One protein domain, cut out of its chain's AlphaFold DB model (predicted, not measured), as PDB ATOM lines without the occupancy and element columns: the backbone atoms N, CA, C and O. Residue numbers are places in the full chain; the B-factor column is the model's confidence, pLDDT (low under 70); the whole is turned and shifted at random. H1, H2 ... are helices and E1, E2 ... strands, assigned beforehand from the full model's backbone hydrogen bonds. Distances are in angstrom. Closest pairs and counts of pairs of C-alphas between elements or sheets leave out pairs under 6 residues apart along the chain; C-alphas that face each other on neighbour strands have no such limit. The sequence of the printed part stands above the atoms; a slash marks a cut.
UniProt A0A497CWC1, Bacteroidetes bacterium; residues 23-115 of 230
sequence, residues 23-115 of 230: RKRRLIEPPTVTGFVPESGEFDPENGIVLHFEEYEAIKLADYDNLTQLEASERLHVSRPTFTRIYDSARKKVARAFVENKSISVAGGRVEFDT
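This is residues 23 to 115 of the 230 residues of a protein of Bacteroidetes bacterium (UniProt A0A497CWC1). A long helix, H3, runs along one side of an elongated domain, with H1 crossing it near the centre and H2 across its first end. On the other side are two tiny two-stranded sheets, E2 with E3 beside the later part of H3 and E1 with E4 near the first end of H1, while a long loop, residues 28 to 48, runs from E1 to the far end of the domain and folds back to E2. The printed part has 93 residues, with three named helices and four named strands in the order E1 E2 H1 H2 H3 E3 E4; both sheets are parallel, ordered E1 E4 and E2 E3, and the class is mixed, helices and strands. The whole is compact, with a radius of gyration of the C-alphas of 13.5 A, and spans 40 by 25 by 21 A.

Find C-alpha 25 at (-33.160, -20.420, -30.403), where E1, residues 25 to 27, begins. Next come E2, residues 49 to 51, and H1, residues 53 to 64, which measures 15.2 A from first to last C-alpha. H2 is residues 69 to 75, 9.8 A. From C-alpha 80 at (-20.166, -23.373, -30.539), H3 runs 28.6 A to residue 99. E3 is residues 104 to 106, and E4, residues 111 to 113, ends at C-alpha 113 at (-40.222, -23.981, -28.062).

Look first at E1 and E4, parallel neighbours at 37 degrees, where N 27 and O 112 are 2.9 A apart, within hydrogen-bond range. E2 and E3 are parallel neighbours at 32 degrees, with N 51 and O 105 at 2.8 A; with H1, H2 and H3 between them they form a strand-helix-strand unit, two parallel neighbour strands joined through helices. A short pairing sets residues 35 to 36 antiparallel to residues 104 to 105 of E3. The closest C-alphas of E1 and H1 are those of Arg 25 and Glu 54, 7.0 A apart. H1 touches H3 with its residues 54 to 59 alone, closest at the C-alphas of Glu 55 and Ala 90, 4.9 A, about perpendicular at 88 degrees. H1 touches H2 at a steep tilt of 53 degrees, opposite ways, the closest C-alphas being those of Leu 61 and Ala 72, 5.6 A. H2 touches residues 80 to 84 of H3, about perpendicular at 78 degrees, closest at the C-alphas of Ser 73 and Arg 80, 5.3 A. The closest C-alphas of E2 and H3 are those of Ile 49 and Ala 97, 6.5 A. H3 and E4 are apart. In H1, H2 and H3 every O i to N i+4 pair is within hydrogen-bond range.

The two C-alphas farthest apart are those of Glu 42 and Glu 74, 40.1 A. The printed part has no cut; the link from E1 to E2, 21 residues, is long, and the other links are tight. The mean pLDDT of the printed part is 84.5; look for values under 70 at residues 23 to 28, 32 to 33, 45 to 46 and 109 to 114.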
ATOM      1  N   ARG A  23     -31.217 -15.174 -34.627       59.53
ATOM      2  CA  ARG A  23     -32.164 -16.259 -34.894       59.53
ATOM      3  C   ARG A  23     -32.805 -16.663 -33.571       59.53
ATOM      4  O   ARG A  23     -32.148 -16.606 -32.525       59.53
ATOM      5  N   LYS A  24     -34.085 -17.018 -33.625       58.62
ATOM      6  CA  LYS A  24     -34.752 -17.598 -32.469       58.62
ATOM      7  C   LYS A  24     -34.084 -18.943 -32.158       58.62
ATOM      8  O   LYS A  24     -33.670 -19.652 -33.074       58.62
ATOM      9  N   ARG A  25     -33.860 -19.219 -30.878       66.94
ATOM     10  CA  ARG A  25     -33.160 -20.420 -30.403       66.94
ATOM     11  C   ARG A  25     -34.180 -21.431 -29.923       66.94
ATOM     12  O   ARG A  25     -35.153 -21.032 -29.296       66.94
ATOM     13  N   ARG A  26     -33.958 -22.707 -30.220       61.59
ATOM     14  CA  ARG A  26     -34.911 -23.749 -29.852       61.59
ATOM     15  C   ARG A  26     -34.676 -24.225 -28.432       61.59
ATOM     16  O   ARG A  26     -33.534 -24.465 -28.045       61.59
ATOM     17  N   LEU A  27     -35.757 -24.314 -27.670       68.69
ATOM     18  CA  LEU A  27     -35.783 -24.862 -26.323       68.69
ATOM     19  C   LEU A  27     -36.772 -26.015 -26.263       68.69
ATOM     20  O   LEU A  27     -37.869 -25.939 -26.810       68.69
ATOM     21  N   ILE A  28     -36.391 -27.057 -25.537       67.31
ATOM     22  CA  ILE A  28     -37.209 -28.262 -25.416       67.31
ATOM     23  C   ILE A  28     -38.371 -27.994 -24.454       67.31
ATOM     24  O   ILE A  28     -39.530 -28.266 -24.761       67.31
ATOM     25  N   GLU A  29     -38.079 -27.386 -23.302       70.81
ATOM     26  CA  GLU A  29     -39.075 -27.080 -22.277       70.81
ATOM     27  C   GLU A  29     -38.794 -25.733 -21.603       70.81
ATOM     28  O   GLU A  29     -37.635 -25.329 -21.474       70.81
ATOM     29  N   PRO A  30     -39.827 -25.028 -21.115       71.88
ATOM     30  CA  PRO A  30     -39.623 -23.827 -20.325       71.88
ATOM     31  C   PRO A  30     -39.028 -24.156 -18.944       71.88
ATOM     32  O   PRO A  30     -39.241 -25.248 -18.421       71.88
ATOM     33  N   PRO A  31     -38.351 -23.214 -18.274       73.69
ATOM     34  CA  PRO A  31     -37.870 -23.399 -16.905       73.69
ATOM     35  C   PRO A  31     -38.980 -23.836 -15.937       73.69
ATOM     36  O   PRO A  31     -40.141 -23.436 -16.071       73.69
ATOM     37  N   THR A  32     -38.637 -24.660 -14.946       68.94
ATOM     38  CA  THR A  32     -39.563 -25.147 -13.897       68.94
ATOM     39  C   THR A  32     -39.978 -24.057 -12.921       68.94
ATOM     40  O   THR A  32     -41.113 -24.041 -12.444       68.94
ATOM     41  N   VAL A  33     -39.072 -23.116 -12.678       69.44
ATOM     42  CA  VAL A  33     -39.266 -21.941 -11.838       69.44
ATOM     43  C   VAL A  33     -39.092 -20.682 -12.673       69.44
ATOM     44  O   VAL A  33     -38.275 -20.622 -13.586       69.44
ATOM     45  N   THR A  34     -39.860 -19.647 -12.350       70.38
ATOM     46  CA  THR A  34     -39.796 -18.359 -13.053       70.38
ATOM     47  C   THR A  34     -38.656 -17.466 -12.560       70.38
ATOM     48  O   THR A  34     -38.435 -16.401 -13.128       70.38
ATOM     49  N   GLY A  35     -37.949 -17.856 -11.495       82.31
ATOM     50  CA  GLY A  35     -36.881 -17.066 -10.895       82.31
ATOM     51  C   GLY A  35     -36.496 -17.512  -9.485       82.31
ATOM     52  O   GLY A  35     -37.063 -18.462  -8.949       82.31
ATOM     53  N   PHE A  36     -35.553 -16.780  -8.896       83.56
ATOM     54  CA  PHE A  36     -35.024 -16.931  -7.544       83.56
ATOM     55  C   PHE A  36     -34.985 -15.565  -6.852       83.56
ATOM     56  O   PHE A  36     -34.695 -14.548  -7.482       83.56
ATOM     57  N   VAL A  37     -35.253 -15.538  -5.550       83.88
ATOM     58  CA  VAL A  37     -35.162 -14.328  -4.720       83.88
ATOM     59  C   VAL A  37     -34.195 -14.585  -3.565       83.88
ATOM     60  O   VAL A  37     -34.178 -15.712  -3.061       83.88
ATOM     61  N   PRO A  38     -33.383 -13.594  -3.156       81.94
ATOM     62  CA  PRO A  38     -32.541 -13.742  -1.978       81.94
ATOM     63  C   PRO A  38     -33.413 -13.915  -0.729       81.94
ATOM     64  O   PRO A  38     -34.470 -13.295  -0.597       81.94
ATOM     65  N   GLU A  39     -32.979 -14.782   0.183       74.62
ATOM     66  CA  GLU A  39     -33.721 -15.067   1.416       74.62
ATOM     67  C   GLU A  39     -33.616 -13.918   2.430       74.62
ATOM     68  O   GLU A  39     -34.532 -13.679   3.213       74.62
ATOM     69  N   SER A  40     -32.507 -13.180   2.418       70.31
ATOM     70  CA  SER A  40     -32.224 -12.138   3.401       70.31
ATOM     71  C   SER A  40     -31.558 -10.919   2.777       70.31
ATOM     72  O   SER A  40     -31.015 -10.984   1.675       70.31
ATOM     73  N   GLY A  41     -31.554  -9.820   3.527       70.12
ATOM     74  CA  GLY A  41     -31.008  -8.545   3.081       70.12
ATOM     75  C   GLY A  41     -32.021  -7.716   2.299       70.12
ATOM     76  O   GLY A  41     -33.061  -8.207   1.855       70.12
ATOM     77  N   GLU A  42     -31.721  -6.430   2.167       70.75
ATOM     78  CA  GLU A  42     -32.487  -5.544   1.303       70.75
ATOM     79  C   GLU A  42     -32.155  -5.873  -0.153       70.75
ATOM     80  O   GLU A  42     -30.991  -6.040  -0.525       70.75
ATOM     81  N   PHE A  43     -33.191  -6.005  -0.971       71.25
ATOM     82  CA  PHE A  43     -33.062  -6.105  -2.414       71.25
ATOM     83  C   PHE A  43     -34.167  -5.280  -3.053       71.25
ATOM     84  O   PHE A  43     -35.276  -5.188  -2.525       71.25
ATOM     85  N   ASP A  44     -33.851  -4.685  -4.193       73.50
ATOM     86  CA  ASP A  44     -34.811  -3.940  -4.989       73.50
ATOM     87  C   ASP A  44     -35.569  -4.916  -5.914       73.50
ATOM     88  O   ASP A  44     -34.944  -5.517  -6.798       73.50
ATOM     89  N   PRO A  45     -36.893  -5.109  -5.730       66.19
ATOM     90  CA  PRO A  45     -37.693  -5.989  -6.581       66.19
ATOM     91  C   PRO A  45     -37.780  -5.512  -8.036       66.19
ATOM     92  O   PRO A  45     -38.034  -6.325  -8.925       66.19
ATOM     93  N   GLU A  46     -37.590  -4.215  -8.286       68.19
ATOM     94  CA  GLU A  46     -37.659  -3.616  -9.622       68.19
ATOM     95  C   GLU A  46     -36.314  -3.725 -10.358       68.19
ATOM     96  O   GLU A  46     -36.280  -3.833 -11.584       68.19
ATOM     97  N   ASN A  47     -35.201  -3.804  -9.619       80.00
ATOM     98  CA  ASN A  47     -33.841  -3.940 -10.154       80.00
ATOM     99  C   ASN A  47     -33.315  -5.387 -10.092       80.00
ATOM    100  O   ASN A  47     -32.158  -5.656  -9.746       80.00
ATOM    101  N   GLY A  48     -34.180  -6.341 -10.435       84.12
ATOM    102  CA  GLY A  48     -33.818  -7.746 -10.594       84.12
ATOM    103  C   GLY A  48     -32.991  -8.016 -11.858       84.12
ATOM    104  O   GLY A  48     -33.043  -7.292 -12.853       84.12
ATOM    105  N   ILE A  49     -32.232  -9.110 -11.853       88.81
ATOM    106  CA  ILE A  49     -31.514  -9.594 -13.034       88.81
ATOM    107  C   ILE A  49     -32.421 -10.521 -13.837       88.81
ATOM    108  O   ILE A  49     -32.910 -11.530 -13.335       88.81
ATOM    109  N   VAL A  50     -32.603 -10.207 -15.119       89.00
ATOM    110  CA  VAL A  50     -33.299 -11.089 -16.060       89.00
ATOM    111  C   VAL A  50     -32.290 -12.003 -16.748       89.00
ATOM    112  O   VAL A  50     -31.433 -11.545 -17.515       89.00
ATOM    113  N   LEU A  51     -32.406 -13.300 -16.487       90.44
ATOM    114  CA  LEU A  51     -31.760 -14.360 -17.246       90.44
ATOM    115  C   LEU A  51     -32.686 -14.738 -18.407       90.44
ATOM    116  O   LEU A  51     -33.840 -15.107 -18.202       90.44
ATOM    117  N   HIS A  52     -32.215 -14.612 -19.642       89.69
ATOM    118  CA  HIS A  52     -33.001 -15.036 -20.795       89.69
ATOM    119  C   HIS A  52     -33.118 -16.554 -20.842       89.69
ATOM    120  O   HIS A  52     -32.259 -17.263 -20.319       89.69
ATOM    121  N   PHE A  53     -34.148 -17.066 -21.516       86.69
ATOM    122  CA  PHE A  53     -34.351 -18.511 -21.589       86.69
ATOM    123  C   PHE A  53     -33.138 -19.248 -22.197       86.69
ATOM    124  O   PHE A  53     -32.748 -20.295 -21.698       86.69
ATOM    125  N   GLU A  54     -32.472 -18.658 -23.200       89.62
ATOM    126  CA  GLU A  54     -31.229 -19.205 -23.778       89.62
ATOM    127  C   GLU A  54     -30.055 -19.236 -22.786       89.62
ATOM    128  O   GLU A  54     -29.213 -20.122 -22.850       89.62
ATOM    129  N   GLU A  55     -29.991 -18.260 -21.880       93.31
ATOM    130  CA  GLU A  55     -28.937 -18.157 -20.871       93.31
ATOM    131  C   GLU A  55     -29.175 -19.159 -19.740       93.31
ATOM    132  O   GLU A  55     -28.230 -19.792 -19.276       93.31
ATOM    133  N   TYR A  56     -30.438 -19.343 -19.338       92.31
ATOM    134  CA  TYR A  56     -30.832 -20.391 -18.401       92.31
ATOM    135  C   TYR A  56     -30.503 -21.780 -18.952       92.31
ATOM    136  O   TYR A  56     -29.832 -22.556 -18.275       92.31
ATOM    137  N   GLU A  57     -30.920 -22.073 -20.188       91.31
ATOM    138  CA  GLU A  57     -30.666 -23.386 -20.786       91.31
ATOM    139  C   GLU A  57     -29.166 -23.632 -20.970       91.31
ATOM    140  O   GLU A  57     -28.700 -24.742 -20.750       91.31
ATOM    141  N   ALA A  58     -28.379 -22.601 -21.294       94.50
ATOM    142  CA  ALA A  58     -26.929 -22.741 -21.388       94.50
ATOM    143  C   ALA A  58     -26.279 -23.134 -20.051       94.50
ATOM    144  O   ALA A  58     -25.391 -23.983 -20.053       94.50
ATOM    145  N   ILE A  59     -26.715 -22.553 -18.924       95.19
ATOM    146  CA  ILE A  59     -26.247 -22.964 -17.587       95.19
ATOM    147  C   ILE A  59     -26.694 -24.393 -17.290       95.19
ATOM    148  O   ILE A  59     -25.885 -25.202 -16.854       95.19
ATOM    149  N   LYS A  60     -27.962 -24.723 -17.549       92.19
ATOM    150  CA  LYS A  60     -28.492 -26.068 -17.318       92.19
ATOM    151  C   LYS A  60     -27.693 -27.123 -18.093       92.19
ATOM    152  O   LYS A  60     -27.174 -28.046 -17.486       92.19
ATOM    153  N   LEU A  61     -27.526 -26.955 -19.403       93.62
ATOM    154  CA  LEU A  61     -26.823 -27.929 -20.239       93.62
ATOM    155  C   LEU A  61     -25.347 -28.083 -19.838       93.62
ATOM    156  O   LEU A  61     -24.846 -29.199 -19.773       93.62
ATOM    157  N   ALA A  62     -24.647 -26.975 -19.579       95.56
ATOM    158  CA  ALA A  62     -23.213 -27.015 -19.299       95.56
ATOM    159  C   ALA A  62     -22.884 -27.396 -17.847       95.56
ATOM    160  O   ALA A  62     -22.008 -28.225 -17.627       95.56
ATOM    161  N   ASP A  63     -23.569 -26.797 -16.868       94.62
ATOM    162  CA  ASP A  63     -23.204 -26.901 -15.448       94.62
ATOM    163  C   ASP A  63     -24.055 -27.924 -14.679       94.62
ATOM    164  O   ASP A  63     -23.585 -28.475 -13.688       94.62
ATOM    165  N   TYR A  64     -25.298 -28.180 -15.104       90.75
ATOM    166  CA  TYR A  64     -26.192 -29.133 -14.428       90.75
ATOM    167  C   TYR A  64     -26.191 -30.505 -15.113       90.75
ATOM    168  O   TYR A  64     -25.933 -31.516 -14.465       90.75
ATOM    169  N   ASP A  65     -26.394 -30.540 -16.431       89.44
ATOM    170  CA  ASP A  65     -26.359 -31.771 -17.233       89.44
ATOM    171  C   ASP A  65     -24.915 -32.209 -17.563       89.44
ATOM    172  O   ASP A  65     -24.704 -33.295 -18.096       89.44
ATOM    173  N   ASN A  66     -23.916 -31.381 -17.220       93.12
ATOM    174  CA  ASN A  66     -22.481 -31.623 -17.426       93.12
ATOM    175  C   ASN A  66     -22.093 -31.923 -18.887       93.12
ATOM    176  O   ASN A  66     -21.140 -32.660 -19.147       93.12
ATOM    177  N   LEU A  67     -22.815 -31.346 -19.852       94.50
ATOM    178  CA  LEU A  67     -22.506 -31.503 -21.271       94.50
ATOM    179  C   LEU A  67     -21.303 -30.650 -21.674       94.50
ATOM    180  O   LEU A  67     -21.075 -29.542 -21.177       94.50
ATOM    181  N   THR A  68     -20.558 -31.125 -22.667       96.12
ATOM    182  CA  THR A  68     -19.510 -30.314 -23.284       96.12
ATOM    183  C   THR A  68     -20.117 -29.113 -24.015       96.12
ATOM    184  O   THR A  68     -21.254 -29.140 -24.487       96.12
ATOM    185  N   GLN A  69     -19.336 -28.041 -24.205       92.94
ATOM    186  CA  GLN A  69     -19.813 -26.875 -24.970       92.94
ATOM    187  C   GLN A  69     -20.206 -27.219 -26.413       92.94
ATOM    188  O   GLN A  69     -20.966 -26.470 -27.023       92.94
ATOM    189  N   LEU A  70     -19.656 -28.301 -26.975       95.19
ATOM    190  CA  LEU A  70     -20.034 -28.770 -28.302       95.19
ATOM    191  C   LEU A  70     -21.451 -29.356 -28.266       95.19
ATOM    192  O   LEU A  70     -22.333 -28.811 -28.925       95.19
ATOM    193  N   GLU A  71     -21.687 -30.358 -27.421       95.06
ATOM    194  CA  GLU A  71     -22.996 -31.015 -27.260       95.06
ATOM    195  C   GLU A  71     -24.088 -30.018 -26.851       95.06
ATOM    196  O   GLU A  71     -25.179 -29.992 -27.419       95.06
ATOM    197  N   ALA A  72     -23.782 -29.123 -25.907       94.06
ATOM    198  CA  ALA A  72     -24.721 -28.102 -25.464       94.06
ATOM    199  C   ALA A  72     -25.055 -27.093 -26.581       94.06
ATOM    200  O   ALA A  72     -26.192 -26.624 -26.680       94.06
ATOM    201  N   SER A  73     -24.094 -26.779 -27.462       95.12
ATOM    202  CA  SER A  73     -24.344 -25.911 -28.619       95.12
ATOM    203  C   SER A  73     -25.245 -26.568 -29.662       95.12
ATOM    204  O   SER A  73     -26.134 -25.903 -30.201       95.12
ATOM    205  N   GLU A  74     -25.072 -27.872 -29.885       92.88
ATOM    206  CA  GLU A  74     -25.924 -28.668 -30.769       92.88
ATOM    207  C   GLU A  74     -27.351 -28.737 -30.223       92.88
ATOM    208  O   GLU A  74     -28.300 -28.462 -30.958       92.88
ATOM    209  N   ARG A  75     -27.502 -28.988 -28.916       88.25
ATOM    210  CA  ARG A  75     -28.804 -29.059 -28.237       88.25
ATOM    211  C   ARG A  75     -29.567 -27.733 -28.252       88.25
ATOM    212  O   ARG A  75     -30.784 -27.733 -28.383       88.25
ATOM    213  N   LEU A  76     -28.858 -26.606 -28.162       88.50
ATOM    214  CA  LEU A  76     -29.443 -25.262 -28.258       88.50
ATOM    215  C   LEU A  76     -29.574 -24.770 -29.719       88.50
ATOM    216  O   LEU A  76     -30.007 -23.641 -29.963       88.50
ATOM    217  N   HIS A  77     -29.182 -25.593 -30.699       88.50
ATOM    218  CA  HIS A  77     -29.198 -25.286 -32.132       88.50
ATOM    219  C   HIS A  77     -28.457 -23.986 -32.500       88.50
ATOM    220  O   HIS A  77     -28.919 -23.174 -33.311       88.50
ATOM    221  N   VAL A  78     -27.280 -23.774 -31.909       89.38
ATOM    222  CA  VAL A  78     -26.405 -22.627 -32.190       89.38
ATOM    223  C   VAL A  78     -24.979 -23.079 -32.484       89.38
ATOM    224  O   VAL A  78     -24.555 -24.164 -32.117       89.38
ATOM    225  N   SER A  79     -24.187 -22.215 -33.121       93.44
ATOM    226  CA  SER A  79     -22.751 -22.490 -33.261       93.44
ATOM    227  C   SER A  79     -22.055 -22.495 -31.895       93.44
ATOM    228  O   SER A  79     -22.380 -21.677 -31.029       93.44
ATOM    229  N   ARG A  80     -21.026 -23.334 -31.735       94.62
ATOM    230  CA  ARG A  80     -20.166 -23.373 -30.539       94.62
ATOM    231  C   ARG A  80     -19.723 -21.985 -30.027       94.62
ATOM    232  O   ARG A  80     -19.967 -21.705 -28.858       94.62
ATOM    233  N   PRO A  81     -19.173 -21.056 -30.843       96.31
ATOM    234  CA  PRO A  81     -18.804 -19.721 -30.348       96.31
ATOM    235  C   PRO A  81     -20.011 -18.873 -29.913       96.31
ATOM    236  O   PRO A  81     -19.884 -17.999 -29.056       96.31
ATOM    237  N   THR A  82     -21.198 -19.113 -30.483       93.31
ATOM    238  CA  THR A  82     -22.435 -18.461 -30.027       93.31
ATOM    239  C   THR A  82     -22.863 -19.005 -28.668       93.31
ATOM    240  O   THR A  82     -23.219 -18.211 -27.801       93.31
ATOM    241  N   PHE A  83     -22.771 -20.322 -28.461       95.75
ATOM    242  CA  PHE A  83     -23.025 -20.945 -27.164       95.75
ATOM    243  C   PHE A  83     -22.092 -20.388 -26.085       95.75
ATOM    244  O   PHE A  83     -22.574 -19.903 -25.065       95.75
ATOM    245  N   THR A  84     -20.779 -20.336 -26.342       95.75
ATOM    246  CA  THR A  84     -19.796 -19.783 -25.393       95.75
ATOM    247  C   THR A  84     -20.161 -18.361 -24.954       95.75
ATOM    248  O   THR A  84     -20.081 -18.043 -23.771       95.75
ATOM    249  N   ARG A  85     -20.620 -17.506 -25.880       96.56
ATOM    250  CA  ARG A  85     -21.058 -16.136 -25.561       96.56
ATOM    251  C   ARG A  85     -22.326 -16.090 -24.707       96.56
ATOM    252  O   ARG A  85     -22.430 -15.231 -23.837       96.56
ATOM    253  N   ILE A  86     -23.295 -16.963 -24.986       94.81
ATOM    254  CA  ILE A  86     -24.539 -17.060 -24.207       94.81
ATOM    255  C   ILE A  86     -24.212 -17.520 -22.786       94.81
ATOM    256  O   ILE A  86     -24.614 -16.872 -21.825       94.81
ATOM    257  N   TYR A  87     -23.427 -18.587 -22.667       96.69
ATOM    258  CA  TYR A  87     -23.002 -19.161 -21.397       96.69
ATOM    259  C   TYR A  87     -22.184 -18.169 -20.549       96.69
ATOM    260  O   TYR A  87     -22.440 -18.008 -19.358       96.69
ATOM    261  N   ASP A  88     -21.254 -17.424 -21.155       97.25
ATOM    262  CA  ASP A  88     -20.488 -16.386 -20.451       97.25
ATOM    263  C   ASP A  88     -21.377 -15.230 -19.954       97.25
ATOM    264  O   ASP A  88     -21.260 -14.804 -18.804       97.25
ATOM    265  N   SER A  89     -22.322 -14.766 -20.784       96.62
ATOM    266  CA  SER A  89     -23.332 -13.774 -20.380       96.62
ATOM    267  C   SER A  89     -24.161 -14.268 -19.191       96.62
ATOM    268  O   SER A  89     -24.348 -13.542 -18.210       96.62
ATOM    269  N   ALA A  90     -24.599 -15.528 -19.246       96.19
ATOM    270  CA  ALA A  90     -25.384 -16.172 -18.204       96.19
ATOM    271  C   ALA A  90     -24.627 -16.212 -16.865       96.19
ATOM    272  O   ALA A  90     -25.137 -15.731 -15.851       96.19
ATOM    273  N   ARG A  91     -23.373 -16.689 -16.864       97.19
ATOM    274  CA  ARG A  91     -22.546 -16.755 -15.646       97.19
ATOM    275  C   ARG A  91     -22.283 -15.382 -15.039       97.19
ATOM    276  O   ARG A  91     -22.378 -15.235 -13.824       97.19
ATOM    277  N   LYS A  92     -22.027 -14.354 -15.856       97.62
ATOM    278  CA  LYS A  92     -21.856 -12.969 -15.371       97.62
ATOM    279  C   LYS A  92     -23.119 -12.431 -14.701       97.62
ATOM    280  O   LYS A  92     -23.029 -11.777 -13.664       97.62
ATOM    281  N   LYS A  93     -24.295 -12.719 -15.265       96.19
ATOM    282  CA  LYS A  93     -25.586 -12.339 -14.674       96.19
ATOM    283  C   LYS A  93     -25.822 -13.029 -13.332       96.19
ATOM    284  O   LYS A  93     -26.209 -12.352 -12.384       96.19
ATOM    285  N   VAL A  94     -25.550 -14.331 -13.244       95.88
ATOM    286  CA  VAL A  94     -25.670 -15.092 -11.988       95.88
ATOM    287  C   VAL A  94     -24.689 -14.577 -10.936       95.88
ATOM    288  O   VAL A  94     -25.101 -14.278  -9.820       95.88
ATOM    289  N   ALA A  95     -23.420 -14.374 -11.300       96.50
ATOM    290  CA  ALA A  95     -22.416 -13.827 -10.391       96.50
ATOM    291  C   ALA A  95     -22.833 -12.451  -9.848       96.50
ATOM    292  O   ALA A  95     -22.781 -12.217  -8.643       96.50
ATOM    293  N   ARG A  96     -23.322 -11.562 -10.721       93.69
ATOM    294  CA  ARG A  96     -23.823 -10.248 -10.309       93.69
ATOM    295  C   ARG A  96     -25.024 -10.359  -9.368       93.69
ATOM    296  O   ARG A  96     -25.113  -9.582  -8.426       93.69
ATOM    297  N   ALA A  97     -25.920 -11.322  -9.589       92.81
ATOM    298  CA  ALA A  97     -27.064 -11.536  -8.707       92.81
ATOM    299  C   ALA A  97     -26.622 -11.883  -7.283       92.81
ATOM    300  O   ALA A  97     -27.141 -11.316  -6.325       92.81
ATOM    301  N   PHE A  98     -25.636 -12.772  -7.159       91.69
ATOM    302  CA  PHE A  98     -25.115 -13.203  -5.865       91.69
ATOM    303  C   PHE A  98     -24.320 -12.110  -5.151       91.69
ATOM    304  O   PHE A  98     -24.477 -11.942  -3.948       91.69
ATOM    305  N   VAL A  99     -23.502 -11.340  -5.875       93.12
ATOM    306  CA  VAL A  99     -22.679 -10.276  -5.276       93.12
ATOM    307  C   VAL A  99     -23.514  -9.054  -4.878       93.12
ATOM    308  O   VAL A  99     -23.262  -8.457  -3.837       93.12
ATOM    309  N   GLU A 100     -24.515  -8.680  -5.679       89.88
ATOM    310  CA  GLU A 100     -25.330  -7.472  -5.461       89.88
ATOM    311  C   GLU A 100     -26.649  -7.747  -4.711       89.88
ATOM    312  O   GLU A 100     -27.501  -6.865  -4.640       89.88
ATOM    313  N   ASN A 101     -26.845  -8.963  -4.182       87.19
ATOM    314  CA  ASN A 101     -28.080  -9.409  -3.521       87.19
ATOM    315  C   ASN A 101     -29.352  -9.183  -4.366       87.19
ATOM    316  O   ASN A 101     -30.378  -8.725  -3.868       87.19
ATOM    317  N   LYS A 102     -29.298  -9.474  -5.671       86.94
ATOM    318  CA  LYS A 102     -30.418  -9.240  -6.599       86.94
ATOM    319  C   LYS A 102     -31.226 -10.505  -6.851       86.94
ATOM    320  O   LYS A 102     -30.677 -11.594  -7.004       86.94
ATOM    321  N   SER A 103     -32.541 -10.350  -7.005       88.12
ATOM    322  CA  SER A 103     -33.398 -11.429  -7.501       88.12
ATOM    323  C   SER A 103     -33.065 -11.774  -8.954       88.12
ATOM    324  O   SER A 103     -32.782 -10.881  -9.754       88.12
ATOM    325  N   ILE A 104     -33.174 -13.050  -9.315       89.94
ATOM    326  CA  ILE A 104     -33.071 -13.537 -10.693       89.94
ATOM    327  C   ILE A 104     -34.476 -13.867 -11.188       89.94
ATOM    328  O   ILE A 104     -35.217 -14.575 -10.519       89.94
ATOM    329  N   SER A 105     -34.839 -13.426 -12.385       86.00
ATOM    330  CA  SER A 105     -36.028 -13.913 -13.092       86.00
ATOM    331  C   SER A 105     -35.618 -14.543 -14.414       86.00
ATOM    332  O   SER A 105     -34.706 -14.051 -15.076       86.00
ATOM    333  N   VAL A 106     -36.269 -15.642 -14.796       86.94
ATOM    334  CA  VAL A 106     -36.041 -16.283 -16.091       86.94
ATOM    335  C   VAL A 106     -37.152 -15.863 -17.041       86.94
ATOM    336  O   VAL A 106     -38.298 -16.294 -16.898       86.94
ATOM    337  N   ALA A 107     -36.826 -14.976 -17.979       80.81
ATOM    338  CA  ALA A 107     -37.796 -14.422 -18.914       80.81
ATOM    339  C   ALA A 107     -37.145 -13.860 -20.187       80.81
ATOM    340  O   ALA A 107     -36.004 -13.387 -20.203       80.81
ATOM    341  N   GLY A 108     -37.930 -13.836 -21.264       76.50
ATOM    342  CA  GLY A 108     -37.549 -13.210 -22.525       76.50
ATOM    343  C   GLY A 108     -36.390 -13.893 -23.248       76.50
ATOM    344  O   GLY A 108     -36.011 -15.028 -22.968       76.50
ATOM    345  N   GLY A 109     -35.824 -13.166 -24.208       64.75
ATOM    346  CA  GLY A 109     -34.954 -13.734 -25.235       64.75
ATOM    347  C   GLY A 109     -35.732 -14.007 -26.522       64.75
ATOM    348  O   GLY A 109     -36.935 -13.777 -26.598       64.75
ATOM    349  N   ARG A 110     -35.031 -14.455 -27.565       60.53
ATOM    350  CA  ARG A 110     -35.658 -14.905 -28.817       60.53
ATOM    351  C   ARG A 110     -35.604 -16.417 -28.825       60.53
ATOM    352  O   ARG A 110     -34.595 -16.977 -29.256       60.53
ATOM    353  N   VAL A 111     -36.643 -17.049 -28.303       64.12
ATOM    354  CA  VAL A 111     -36.739 -18.504 -28.233       64.12
ATOM    355  C   VAL A 111     -37.977 -18.990 -28.963       64.12
ATOM    356  O   VAL A 111     -38.959 -18.261 -29.043       64.12
ATOM    357  N   GLU A 112     -37.868 -20.177 -29.541       63.16
ATOM    358  CA  GLU A 112     -38.989 -20.988 -30.014       63.16
ATOM    359  C   GLU A 112     -38.970 -22.254 -29.179       63.16
ATOM    360  O   GLU A 112     -37.908 -22.857 -29.006       63.16
ATOM    361  N   PHE A 113     -40.109 -22.649 -28.634       66.31
ATOM    362  CA  PHE A 113     -40.222 -23.981 -28.062       66.31
ATOM    363  C   PHE A 113     -40.548 -24.991 -29.163       66.31
ATOM    364  O   PHE A 113     -41.200 -24.658 -30.150       66.31
ATOM    365  N   ASP A 114     -40.125 -26.243 -28.987       64.69
ATOM    366  CA  ASP A 114     -40.490 -27.318 -29.925       64.69
ATOM    367  C   ASP A 114     -42.012 -27.584 -29.939       64.69
ATOM    368  O   ASP A 114     -42.554 -28.104 -30.912       64.69
ATOM    369  N   THR A 115     -42.712 -27.194 -28.868       71.62
ATOM    370  CA  THR A 115     -44.170 -27.282 -28.715       71.62
ATOM    371  C   THR A 115     -44.731 -26.013 -28.085       71.62
ATOM    372  O   THR A 115     -44.077 -25.408 -27.239       71.62
TER     373      THR A 115